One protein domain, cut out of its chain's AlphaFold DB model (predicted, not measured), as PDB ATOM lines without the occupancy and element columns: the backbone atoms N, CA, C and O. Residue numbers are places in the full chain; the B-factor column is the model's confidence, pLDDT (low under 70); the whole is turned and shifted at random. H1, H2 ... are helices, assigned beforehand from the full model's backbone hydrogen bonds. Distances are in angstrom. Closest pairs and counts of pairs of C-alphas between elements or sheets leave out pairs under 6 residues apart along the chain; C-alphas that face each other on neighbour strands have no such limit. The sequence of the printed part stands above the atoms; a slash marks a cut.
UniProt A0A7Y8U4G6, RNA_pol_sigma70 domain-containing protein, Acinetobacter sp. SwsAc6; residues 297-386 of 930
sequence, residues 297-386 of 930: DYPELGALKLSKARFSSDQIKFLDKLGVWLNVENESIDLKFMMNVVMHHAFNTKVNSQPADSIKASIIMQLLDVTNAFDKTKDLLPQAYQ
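What this domain is: This is residues 297 to 386 of the 930 residues of the protein "RNA_pol_sigma70 domain-containing protein" of Acinetobacter sp. SwsAc6 (UniProt A0A7Y8U4G6). Look for one long helix, H4, with H2 crossing near its start, H3 beside its middle, and H1 and H5 together toward its end. The 90 printed residues include helices H1 to H5 and no named strand: all helix. The whole is compact, radius of gyration of the C-alphas 13.3 A, but elongated, 41 by 22 by 21 A.

How they stand to each other: H1, residues 299 to 302, touches H5, residues 380 to 386, and H3, residues 335 to 342, where C-alphas 302 and 336 come closest, 4.4 A. H2, residues 313 to 326, touches H4, residues 356 to 373, with residues 314 to 318 alone, about perpendicular at 75 degrees. H3 and H4, a helical hairpin, only just touch, with 3 pairs of C-alphas within 8 A. Every O i to N i+4 pair is within hydrogen-bond range in H4 and H5, 8 of 10 in H2, 3 of 4 in H3.

Where its parts are: Find C-alpha 356 at (26.266, -6.540, -22.708); H4 runs 25.9 A to C-alpha 373 at (2.317, 2.986, -19.776).

The domain as a whole: The printed part has no cut; H3 to H4 is a long link; residue 297 has low confidence.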
ATOM      1  N   ASP A 297      10.597  12.455 -12.580       67.06
ATOM      2  CA  ASP A 297       9.541  13.295 -12.020       67.06
ATOM      3  C   ASP A 297       8.846  12.631 -10.815       67.06
ATOM      4  O   ASP A 297       8.103  13.297 -10.099       67.06
ATOM      5  N   TYR A 298       9.118  11.341 -10.564       78.62
ATOM      6  CA  TYR A 298       8.489  10.529  -9.513       78.62
ATOM      7  C   TYR A 298       9.554   9.805  -8.666       78.62
ATOM      8  O   TYR A 298       9.947   8.676  -8.989       78.62
ATOM      9  N   PRO A 299      10.061  10.440  -7.590       80.38
ATOM     10  CA  PRO A 299      11.109   9.882  -6.734       80.38
ATOM     11  C   PRO A 299      10.781   8.494  -6.169       80.38
ATOM     12  O   PRO A 299      11.669   7.644  -6.102       80.38
ATOM     13  N   GLU A 300       9.516   8.251  -5.818       84.06
ATOM     14  CA  GLU A 300       9.024   6.980  -5.288       84.06
ATOM     15  C   GLU A 300       9.183   5.817  -6.277       84.06
ATOM     16  O   GLU A 300       9.571   4.727  -5.870       84.06
ATOM     17  N   LEU A 301       8.988   6.051  -7.581       88.00
ATOM     18  CA  LEU A 301       9.260   5.051  -8.620       88.00
ATOM     19  C   LEU A 301      10.762   4.835  -8.804       88.00
ATOM     20  O   LEU A 301      11.207   3.709  -9.016       88.00
ATOM     21  N   GLY A 302      11.548   5.914  -8.752       87.19
ATOM     22  CA  GLY A 302      12.995   5.860  -8.939       87.19
ATOM     23  C   GLY A 302      13.705   4.985  -7.902       87.19
ATOM     24  O   GLY A 302      14.664   4.306  -8.258       87.19
ATOM     25  N   ALA A 303      13.218   4.972  -6.661       88.62
ATOM     26  CA  ALA A 303      13.780   4.185  -5.562       88.62
ATOM     27  C   ALA A 303      13.423   2.686  -5.611       88.62
ATOM     28  O   ALA A 303      13.960   1.901  -4.831       88.62
ATOM     29  N   LEU A 304      12.524   2.264  -6.510       90.69
ATOM     30  CA  LEU A 304      12.127   0.862  -6.604       90.69
ATOM     31  C   LEU A 304      13.261   0.001  -7.156       90.69
ATOM     32  O   LEU A 304      13.773   0.241  -8.254       90.69
ATOM     33  N   LYS A 305      13.598  -1.065  -6.429       92.00
ATOM     34  CA  LYS A 305      14.499  -2.108  -6.922       92.00
ATOM     35  C   LYS A 305      13.829  -2.926  -8.019       92.00
ATOM     36  O   LYS A 305      12.605  -3.040  -8.083       92.00
ATOM     37  N   LEU A 306      14.642  -3.519  -8.887       90.88
ATOM     38  CA  LEU A 306      14.140  -4.351  -9.975       90.88
ATOM     39  C   LEU A 306      13.835  -5.776  -9.509       90.88
ATOM     40  O   LEU A 306      14.695  -6.445  -8.939       90.88
ATOM     41  N   SER A 307      12.641  -6.265  -9.837       89.44
ATOM     42  CA  SER A 307      12.319  -7.689  -9.761       89.44
ATOM     43  C   SER A 307      12.827  -8.403 -11.005       89.44
ATOM     44  O   SER A 307      12.747  -7.877 -12.119       89.44
ATOM     45  N   LYS A 308      13.317  -9.636 -10.844       87.31
ATOM     46  CA  LYS A 308      13.752 -10.454 -11.983       87.31
ATOM     47  C   LYS A 308      12.639 -11.304 -12.589       87.31
ATOM     48  O   LYS A 308      12.898 -12.011 -13.562       87.31
ATOM     49  N   ALA A 309      11.407 -11.202 -12.085       82.19
ATOM     50  CA  ALA A 309      10.261 -12.006 -12.521       82.19
ATOM     51  C   ALA A 309      10.027 -11.965 -14.040       82.19
ATOM     52  O   ALA A 309       9.692 -12.976 -14.661       82.19
ATOM     53  N   ARG A 310      10.199 -10.782 -14.646       87.62
ATOM     54  CA  ARG A 310       9.885 -10.504 -16.057       87.62
ATOM     55  C   ARG A 310      11.092 -10.522 -16.995       87.62
ATOM     56  O   ARG A 310      10.917 -10.359 -18.202       87.62
ATOM     57  N   PHE A 311      12.300 -10.726 -16.473       88.44
ATOM     58  CA  PHE A 311      13.519 -10.699 -17.276       88.44
ATOM     59  C   PHE A 311      13.908 -12.092 -17.784       88.44
ATOM     60  O   PHE A 311      13.733 -13.113 -17.121       88.44
ATOM     61  N   SER A 312      14.472 -12.138 -18.990       86.75
ATOM     62  CA  SER A 312      15.054 -13.352 -19.572       86.75
ATOM     63  C   SER A 312      16.334 -13.779 -18.843       86.75
ATOM     64  O   SER A 312      16.992 -12.974 -18.186       86.75
ATOM     65  N   SER A 313      16.767 -15.031 -19.016       82.69
ATOM     66  CA  SER A 313      17.983 -15.554 -18.369       82.69
ATOM     67  C   SER A 313      19.252 -14.741 -18.658       82.69
ATOM     68  O   SER A 313      20.136 -14.651 -17.806       82.69
ATOM     69  N   ASP A 314      19.365 -14.159 -19.856       88.69
ATOM     70  CA  ASP A 314      20.508 -13.319 -20.235       88.69
ATOM     71  C   ASP A 314      20.454 -11.950 -19.550       88.69
ATOM     72  O   ASP A 314      21.483 -11.447 -19.097       88.69
ATOM     73  N   GLN A 315      19.254 -11.382 -19.413       91.94
ATOM     74  CA  GLN A 315      19.024 -10.131 -18.692       91.94
ATOM     75  C   GLN A 315      19.260 -10.293 -17.188       91.94
ATOM     76  O   GLN A 315      19.931  -9.456 -16.596       91.94
ATOM     77  N   ILE A 316      18.807 -11.394 -16.584       88.12
ATOM     78  CA  ILE A 316      19.063 -11.698 -15.168       88.12
ATOM     79  C   ILE A 316      20.568 -11.757 -14.897       88.12
ATOM     80  O   ILE A 316      21.073 -11.033 -14.043       88.12
ATOM     81  N   LYS A 317      21.314 -12.524 -15.702       88.88
ATOM     82  CA  LYS A 317      22.777 -12.602 -15.572       88.88
ATOM     83  C   LYS A 317      23.480 -11.273 -15.840       88.88
ATOM     84  O   LYS A 317      24.588 -11.072 -15.348       88.88
ATOM     85  N   PHE A 318      22.907 -10.404 -16.674       93.44
ATOM     86  CA  PHE A 318      23.411  -9.046 -16.852       93.44
ATOM     87  C   PHE A 318      23.221  -8.235 -15.565       93.44
ATOM     88  O   PHE A 318      24.197  -7.669 -15.079       93.44
ATOM     89  N   LEU A 319      22.013  -8.244 -14.988       91.62
ATOM     90  CA  LEU A 319      21.696  -7.548 -13.738       91.62
ATOM     91  C   LEU A 319      22.589  -8.025 -12.582       91.62
ATOM     92  O   LEU A 319      23.163  -7.198 -11.886       91.62
ATOM     93  N   ASP A 320      22.821  -9.335 -12.453       88.19
ATOM     94  CA  ASP A 320      23.699  -9.911 -11.417       88.19
ATOM     95  C   ASP A 320      25.155  -9.448 -11.507       88.19
ATOM     96  O   ASP A 320      25.882  -9.431 -10.513       88.19
ATOM     97  N   LYS A 321      25.611  -9.095 -12.712       91.38
ATOM     98  CA  LYS A 321      26.984  -8.643 -12.948       91.38
ATOM     99  C   LYS A 321      27.154  -7.137 -12.805       91.38
ATOM    100  O   LYS A 321      28.300  -6.692 -12.734       91.38
ATOM    101  N   LEU A 322      26.067  -6.363 -12.763       91.62
ATOM    102  CA  LEU A 322      26.133  -4.903 -12.691       91.62
ATOM    103  C   LEU A 322      26.901  -4.427 -11.460       91.62
ATOM    104  O   LEU A 322      27.792  -3.595 -11.617       91.62
ATOM    105  N   GLY A 323      26.619  -4.989 -10.279       87.88
ATOM    106  CA  GLY A 323      27.303  -4.600  -9.043       87.88
ATOM    107  C   GLY A 323      28.818  -4.775  -9.135       87.88
ATOM    108  O   GLY A 323      29.584  -3.868  -8.820       87.88
ATOM    109  N   VAL A 324      29.264  -5.899  -9.704       89.50
ATOM    110  CA  VAL A 324      30.692  -6.177  -9.920       89.50
ATOM    111  C   VAL A 324      31.297  -5.259 -10.986       89.50
ATOM    112  O   VAL A 324      32.405  -4.760 -10.813       89.50
ATOM    113  N   TRP A 325      30.605  -5.034 -12.105       91.62
ATOM    114  CA  TRP A 325      31.128  -4.223 -13.210       91.62
ATOM    115  C   TRP A 325      31.202  -2.733 -12.899       91.62
ATOM    116  O   TRP A 325      32.095  -2.061 -13.409       91.62
ATOM    117  N   LEU A 326      30.268  -2.227 -12.098       86.69
ATOM    118  CA  LEU A 326      30.171  -0.813 -11.744       86.69
ATOM    119  C   LEU A 326      30.711  -0.520 -10.339       86.69
ATOM    120  O   LEU A 326      30.732   0.640  -9.940       86.69
ATOM    121  N   ASN A 327      31.183  -1.547  -9.623       89.38
ATOM    122  CA  ASN A 327      31.676  -1.467  -8.248       89.38
ATOM    123  C   ASN A 327      30.659  -0.803  -7.302       89.38
ATOM    124  O   ASN A 327      30.975   0.154  -6.593       89.38
ATOM    125  N   VAL A 328      29.426  -1.310  -7.334       88.88
ATOM    126  CA  VAL A 328      28.309  -0.883  -6.485       88.88
ATOM    127  C   VAL A 328      27.687  -2.091  -5.798       88.88
ATOM    128  O   VAL A 328      27.709  -3.203  -6.329       88.88
ATOM    129  N   GLU A 329      27.118  -1.881  -4.618       85.06
ATOM    130  CA  GLU A 329      26.348  -2.919  -3.936       85.06
ATOM    131  C   GLU A 329      25.065  -3.210  -4.722       85.06
ATOM    132  O   GLU A 329      24.401  -2.292  -5.209       85.06
ATOM    133  N   ASN A 330      24.696  -4.488  -4.853       79.31
ATOM    134  CA  ASN A 330      23.511  -4.886  -5.624       79.31
ATOM    135  C   ASN A 330      22.216  -4.260  -5.077       79.31
ATOM    136  O   ASN A 330      21.290  -4.005  -5.838       79.31
ATOM    137  N   GLU A 331      22.170  -3.971  -3.777       78.25
ATOM    138  CA  GLU A 331      21.044  -3.308  -3.109       78.25
ATOM    139  C   GLU A 331      20.838  -1.859  -3.575       78.25
ATOM    140  O   GLU A 331      19.732  -1.340  -3.467       78.25
ATOM    141  N   SER A 332      21.872  -1.228  -4.142       82.56
ATOM    142  CA  SER A 332      21.821   0.133  -4.696       82.56
ATOM    143  C   SER A 332      21.318   0.187  -6.146       82.56
ATOM    144  O   SER A 332      21.263   1.263  -6.740       82.56
ATOM    145  N   ILE A 333      20.999  -0.961  -6.756       89.38
ATOM    146  CA  ILE A 333      20.531  -1.040  -8.145       89.38
ATOM    147  C   ILE A 333      19.005  -0.875  -8.166       89.38
ATOM    148  O   ILE A 333      18.245  -1.842  -8.229       89.38
ATOM    149  N   ASP A 334      18.569   0.378  -8.123       92.31
ATOM    150  CA  ASP A 334      17.173   0.788  -8.276       92.31
ATOM    151  C   ASP A 334      16.869   1.285  -9.704       92.31
ATOM    152  O   ASP A 334      17.739   1.360 -10.586       92.31
ATOM    153  N   LEU A 335      15.602   1.603  -9.972       92.56
ATOM    154  CA  LEU A 335      15.168   2.124 -11.265       92.56
ATOM    155  C   LEU A 335      15.925   3.409 -11.637       92.56
ATOM    156  O   LEU A 335      16.317   3.587 -12.792       92.56
ATOM    157  N   LYS A 336      16.178   4.292 -10.670       89.56
ATOM    158  CA  LYS A 336      16.934   5.531 -10.869       89.56
ATOM    159  C   LYS A 336      18.374   5.247 -11.287       89.56
ATOM    160  O   LYS A 336      18.867   5.869 -12.226       89.56
ATOM    161  N   PHE A 337      19.053   4.299 -10.653       90.31
ATOM    162  CA  PHE A 337      20.397   3.864 -11.014       90.31
ATOM    163  C   PHE A 337      20.417   3.291 -12.431       90.31
ATOM    164  O   PHE A 337      21.287   3.636 -13.238       90.31
ATOM    165  N   MET A 338      19.413   2.486 -12.777       93.00
ATOM    166  CA  MET A 338      19.265   1.934 -14.120       93.00
ATOM    167  C   MET A 338      19.097   3.031 -15.179       93.00
ATOM    168  O   MET A 338      19.776   3.000 -16.209       93.00
ATOM    169  N   MET A 339      18.251   4.028 -14.922       86.50
ATOM    170  CA  MET A 339      17.996   5.121 -15.866       86.50
ATOM    171  C   MET A 339      19.138   6.148 -15.930       86.50
ATOM    172  O   MET A 339      19.391   6.713 -16.992       86.50
ATOM    173  N   ASN A 340      19.875   6.368 -14.838       81.38
ATOM    174  CA  ASN A 340      20.865   7.452 -14.758       81.38
ATOM    175  C   ASN A 340      22.275   6.975 -15.056       81.38
ATOM    176  O   ASN A 340      23.020   7.642 -15.773       81.38
ATOM    177  N   VAL A 341      22.644   5.830 -14.488       81.94
ATOM    178  CA  VAL A 341      24.000   5.295 -14.561       81.94
ATOM    179  C   VAL A 341      24.066   4.266 -15.671       81.94
ATOM    180  O   VAL A 341      24.810   4.445 -16.634       81.94
ATOM    181  N   VAL A 342      23.251   3.211 -15.581       85.81
ATOM    182  CA  VAL A 342      23.367   2.066 -16.489       85.81
ATOM    183  C   VAL A 342      23.049   2.477 -17.922       85.81
ATOM    184  O   VAL A 342      23.866   2.205 -18.795       85.81
ATOM    185  N   MET A 343      21.946   3.193 -18.172       83.12
ATOM    186  CA  MET A 343      21.547   3.669 -19.509       83.12
ATOM    187  C   MET A 343      22.697   4.346 -20.276       83.12
ATOM    188  O   MET A 343      22.901   4.064 -21.460       83.12
ATOM    189  N   HIS A 344      23.474   5.191 -19.594       76.62
ATOM    190  CA  HIS A 344      24.556   5.982 -20.186       76.62
ATOM    191  C   HIS A 344      25.921   5.281 -20.148       76.62
ATOM    192  O   HIS A 344      26.860   5.719 -20.816       76.62
ATOM    193  N   HIS A 345      26.047   4.184 -19.401       74.12
ATOM    194  CA  HIS A 345      27.286   3.430 -19.285       74.12
ATOM    195  C   HIS A 345      27.489   2.502 -20.491       74.12
ATOM    196  O   HIS A 345      26.581   1.765 -20.876       74.12
ATOM    197  N   ALA A 346      28.686   2.503 -21.084       79.00
ATOM    198  CA  ALA A 346      29.045   1.611 -22.189       79.00
ATOM    199  C   ALA A 346      29.728   0.338 -21.666       79.00
ATOM    200  O   ALA A 346      30.758   0.410 -20.993       79.00
ATOM    201  N   PHE A 347      29.179  -0.833 -21.988       79.00
ATOM    202  CA  PHE A 347      29.743  -2.120 -21.581       79.00
ATOM    203  C   PHE A 347      30.504  -2.788 -22.727       79.00
ATOM    204  O   PHE A 347      29.926  -3.237 -23.714       79.00
ATOM    205  N   ASN A 348      31.810  -2.975 -22.534       79.94
ATOM    206  CA  ASN A 348      32.685  -3.665 -23.493       79.94
ATOM    207  C   ASN A 348      32.736  -5.197 -23.293       79.94
ATOM    208  O   ASN A 348      33.579  -5.881 -23.873       79.94
ATOM    209  N   THR A 349      31.866  -5.744 -22.444       86.25
ATOM    210  CA  THR A 349      31.828  -7.159 -22.051       86.25
ATOM    211  C   THR A 349      30.693  -7.916 -22.752       86.25
ATOM    212  O   THR A 349      29.910  -7.360 -23.526       86.25
ATOM    213  N   LYS A 350      30.607  -9.228 -22.502       84.50
ATOM    214  CA  LYS A 350      29.536 -10.098 -23.005       84.50
ATOM    215  C   LYS A 350      28.880 -10.893 -21.874       84.50
ATOM    216  O   LYS A 350      29.548 -11.276 -20.911       84.50
ATOM    217  N   VAL A 351      27.599 -11.213 -22.039       87.62
ATOM    218  CA  VAL A 351      26.851 -12.187 -21.226       87.62
ATOM    219  C   VAL A 351      26.364 -13.286 -22.160       87.62
ATOM    220  O   VAL A 351      25.764 -12.986 -23.183       87.62
ATOM    221  N   ASN A 352      26.678 -14.550 -21.855       83.31
ATOM    222  CA  ASN A 352      26.322 -15.720 -22.677       83.31
ATOM    223  C   ASN A 352      26.542 -15.508 -24.192       83.31
ATOM    224  O   ASN A 352      25.714 -15.872 -25.017       83.31
ATOM    225  N   SER A 353      27.684 -14.919 -24.561       83.25
ATOM    226  CA  SER A 353      28.080 -14.598 -25.946       83.25
ATOM    227  C   SER A 353      27.377 -13.406 -26.610       83.25
ATOM    228  O   SER A 353      27.831 -12.982 -27.677       83.25
ATOM    229  N   GLN A 354      26.371 -12.796 -25.981       81.94
ATOM    230  CA  GLN A 354      25.759 -11.552 -26.447       81.94
ATOM    231  C   GLN A 354      26.473 -10.309 -25.886       81.94
ATOM    232  O   GLN A 354      26.922 -10.333 -24.735       81.94
ATOM    233  N   PRO A 355      26.610  -9.217 -26.666       87.00
ATOM    234  CA  PRO A 355      27.131  -7.947 -26.163       87.00
ATOM    235  C   PRO A 355      26.289  -7.415 -24.999       87.00
ATOM    236  O   PRO A 355      25.068  -7.308 -25.110       87.00
ATOM    237  N   ALA A 356      26.944  -7.049 -23.897       83.62
ATOM    238  CA  ALA A 356      26.266  -6.540 -22.708       83.62
ATOM    239  C   ALA A 356      25.468  -5.253 -23.003       83.62
ATOM    240  O   ALA A 356      24.355  -5.102 -22.507       83.62
ATOM    241  N   ASP A 357      25.971  -4.380 -23.884       79.25
ATOM    242  CA  ASP A 357      25.253  -3.174 -24.319       79.25
ATOM    243  C   ASP A 357      23.930  -3.466 -25.049       79.25
ATOM    244  O   ASP A 357      22.984  -2.689 -24.924       79.25
ATOM    245  N   SER A 358      23.827  -4.587 -25.772       80.25
ATOM    246  CA  SER A 358      22.576  -4.989 -26.430       80.25
ATOM    247  C   SER A 358      21.532  -5.452 -25.411       80.25
ATOM    248  O   SER A 358      20.370  -5.060 -25.497       80.25
ATOM    249  N   ILE A 359      21.952  -6.233 -24.410       88.62
ATOM    250  CA  ILE A 359      21.075  -6.690 -23.319       88.62
ATOM    251  C   ILE A 359      20.615  -5.497 -22.477       88.62
ATOM    252  O   ILE A 359      19.427  -5.364 -22.193       88.62
ATOM    253  N   LYS A 360      21.543  -4.592 -22.145       90.19
ATOM    254  CA  LYS A 360      21.254  -3.321 -21.485       90.19
ATOM    255  C   LYS A 360      20.165  -2.546 -22.221       90.19
ATOM    256  O   LYS A 360      19.176  -2.175 -21.602       90.19
ATOM    257  N   ALA A 361      20.340  -2.304 -23.523       80.12
ATOM    258  CA  ALA A 361      19.373  -1.551 -24.319       80.12
ATOM    259  C   ALA A 361      17.976  -2.189 -24.254       80.12
ATOM    260  O   ALA A 361      16.991  -1.482 -24.070       80.12
ATOM    261  N   SER A 362      17.900  -3.521 -24.311       88.62
ATOM    262  CA  SER A 362      16.644  -4.257 -24.157       88.62
ATOM    263  C   SER A 362      15.992  -4.055 -22.780       88.62
ATOM    264  O   SER A 362      14.798  -3.770 -22.731       88.62
ATOM    265  N   ILE A 363      16.750  -4.150 -21.681       92.50
ATOM    266  CA  ILE A 363      16.229  -3.922 -20.316       92.50
ATOM    267  C   ILE A 363      15.723  -2.486 -20.168       92.50
ATOM    268  O   ILE A 363      14.615  -2.264 -19.686       92.50
ATOM    269  N   ILE A 364      16.522  -1.508 -20.601       89.19
ATOM    270  CA  ILE A 364      16.172  -0.091 -20.501       89.19
ATOM    271  C   ILE A 364      14.885   0.205 -21.277       89.19
ATOM    272  O   ILE A 364      14.006   0.870 -20.742       89.19
ATOM    273  N   MET A 365      14.732  -0.340 -22.488       83.75
ATOM    274  CA  MET A 365      13.496  -0.194 -23.262       83.75
ATOM    275  C   MET A 365      12.289  -0.809 -22.550       83.75
ATOM    276  O   MET A 365      11.270  -0.143 -22.436       83.75
ATOM    277  N   GLN A 366      12.406  -2.020 -21.994       91.31
ATOM    278  CA  GLN A 366      11.309  -2.640 -21.238       91.31
ATOM    279  C   GLN A 366      10.881  -1.789 -20.037       91.31
ATOM    280  O   GLN A 366       9.689  -1.585 -19.818       91.31
ATOM    281  N   LEU A 367      11.843  -1.263 -19.274       91.12
ATOM    282  CA  LEU A 367      11.559  -0.414 -18.115       91.12
ATOM    283  C   LEU A 367      10.914   0.915 -18.525       91.12
ATOM    284  O   LEU A 367       9.976   1.370 -17.870       91.12
ATOM    285  N   LEU A 368      11.375   1.520 -19.620       84.62
ATOM    286  CA  LEU A 368      10.781   2.734 -20.174       84.62
ATOM    287  C   LEU A 368       9.361   2.488 -20.691       84.62
ATOM    288  O   LEU A 368       8.472   3.285 -20.413       84.62
ATOM    289  N   ASP A 369       9.129   1.389 -21.404       84.25
ATOM    290  CA  ASP A 369       7.814   1.048 -21.951       84.25
ATOM    291  C   ASP A 369       6.793   0.844 -20.828       84.25
ATOM    292  O   ASP A 369       5.696   1.406 -20.862       84.25
ATOM    293  N   VAL A 370       7.179   0.104 -19.786       90.00
ATOM    294  CA  VAL A 370       6.347  -0.140 -18.601       90.00
ATOM    295  C   VAL A 370       6.055   1.160 -17.858       90.00
ATOM    296  O   VAL A 370       4.895   1.474 -17.601       90.00
ATOM    297  N   THR A 371       7.083   1.948 -17.542       87.75
ATOM    298  CA  THR A 371       6.910   3.185 -16.760       87.75
ATOM    299  C   THR A 371       6.139   4.261 -17.518       87.75
ATOM    300  O   THR A 371       5.419   5.045 -16.894       87.75
ATOM    301  N   ASN A 372       6.230   4.293 -18.850       83.38
ATOM    302  CA  ASN A 372       5.456   5.205 -19.692       83.38
ATOM    303  C   ASN A 372       4.000   4.771 -19.882       83.38
ATOM    304  O   ASN A 372       3.160   5.622 -20.169       83.38
ATOM    305  N   ALA A 373       3.687   3.486 -19.707       86.06
ATOM    306  CA  ALA A 373       2.317   2.986 -19.776       86.06
ATOM    307  C   ALA A 373       1.481   3.312 -18.524       86.06
ATOM    308  O   ALA A 373       0.259   3.179 -18.569       86.06
ATOM    309  N   PHE A 374       2.109   3.729 -17.418       89.00
ATOM    310  CA  PHE A 374       1.398   4.048 -16.178       89.00
ATOM    311  C   PHE A 374       0.516   5.291 -16.309       89.00
ATOM    312  O   PHE A 374       0.927   6.322 -16.849       89.00
ATOM    313  N   ASP A 375      -0.679   5.209 -15.731       85.75
ATOM    314  CA  ASP A 375      -1.586   6.338 -15.571       85.75
ATOM    315  C   ASP A 375      -1.041   7.269 -14.484       85.75
ATOM    316  O   ASP A 375      -1.139   6.984 -13.288       85.75
ATOM    317  N   LYS A 376      -0.462   8.393 -14.918       84.25
ATOM    318  CA  LYS A 376       0.176   9.399 -14.056       84.25
ATOM    319  C   LYS A 376      -0.802  10.192 -13.185       84.25
ATOM    320  O   LYS A 376      -0.363  10.999 -12.374       84.25
ATOM    321  N   THR A 377      -2.108   9.991 -13.356       82.94
ATOM    322  CA  THR A 377      -3.141  10.610 -12.510       82.94
ATOM    323  C   THR A 377      -3.491   9.776 -11.279       82.94
ATOM    324  O   THR A 377      -4.216  10.249 -10.404       82.94
ATOM    325  N   LYS A 378      -2.984   8.541 -11.203       86.06
ATOM    326  CA  LYS A 378      -3.223   7.593 -10.114       86.06
ATOM    327  C   LYS A 378      -1.931   7.289  -9.373       86.06
ATOM    328  O   LYS A 378      -0.845   7.609  -9.848       86.06
ATOM    329  N   ASP A 379      -2.071   6.614  -8.235       85.69
ATOM    330  CA  ASP A 379      -0.926   6.075  -7.515       85.69
ATOM    331  C   ASP A 379      -0.115   5.136  -8.422       85.69
ATOM    332  O   ASP A 379      -0.653   4.259  -9.111       85.69
ATOM    333  N   LEU A 380       1.188   5.382  -8.464       88.88
ATOM    334  CA  LEU A 380       2.133   4.734  -9.357       88.88
ATOM    335  C   LEU A 380       2.699   3.450  -8.755       88.88
ATOM    336  O   LEU A 380       3.026   2.539  -9.514       88.88
ATOM    337  N   LEU A 381       2.781   3.349  -7.425       89.00
ATOM    338  CA  LEU A 381       3.357   2.184  -6.749       89.00
ATOM    339  C   LEU A 381       2.543   0.904  -7.013       89.00
ATOM    340  O   LEU A 381       3.134  -0.066  -7.494       89.00
ATOM    341  N   PRO A 382       1.198   0.881  -6.863       88.44
ATOM    342  CA  PRO A 382       0.409  -0.306  -7.199       88.44
ATOM    343  C   PRO A 382       0.556  -0.725  -8.669       88.44
ATOM    344  O   PRO A 382       0.630  -1.915  -8.978       88.44
ATOM    345  N   GLN A 383       0.645   0.241  -9.590       91.06
ATOM    346  CA  GLN A 383       0.850  -0.027 -11.020       91.06
ATOM    347  C   GLN A 383       2.236  -0.636 -11.283       91.06
ATOM    348  O   GLN A 383       2.364  -1.600 -12.048       91.06
ATOM    349  N   ALA A 384       3.270  -0.119 -10.613       91.06
ATOM    350  CA  ALA A 384       4.624  -0.654 -10.669       91.06
ATOM    351  C   ALA A 384       4.672  -2.100 -10.170       91.06
ATOM    352  O   ALA A 384       5.160  -2.980 -10.884       91.06
ATOM    353  N   TYR A 385       4.079  -2.381  -9.014       90.31
ATOM    354  CA  TYR A 385       4.026  -3.725  -8.444       90.31
ATOM    355  C   TYR A 385       3.276  -4.711  -9.341       90.31
ATOM    356  O   TYR A 385       3.761  -5.818  -9.593       90.31
ATOM    357  N   GLN A 386       2.156  -4.295  -9.937       89.44
ATOM    358  CA  GLN A 386       1.397  -5.124 -10.877       89.44
ATOM    359  C   GLN A 386       2.175  -5.458 -12.159       89.44
ATOM    360  O   GLN A 386       2.011  -6.559 -12.696       89.44
TER     361      GLN A 386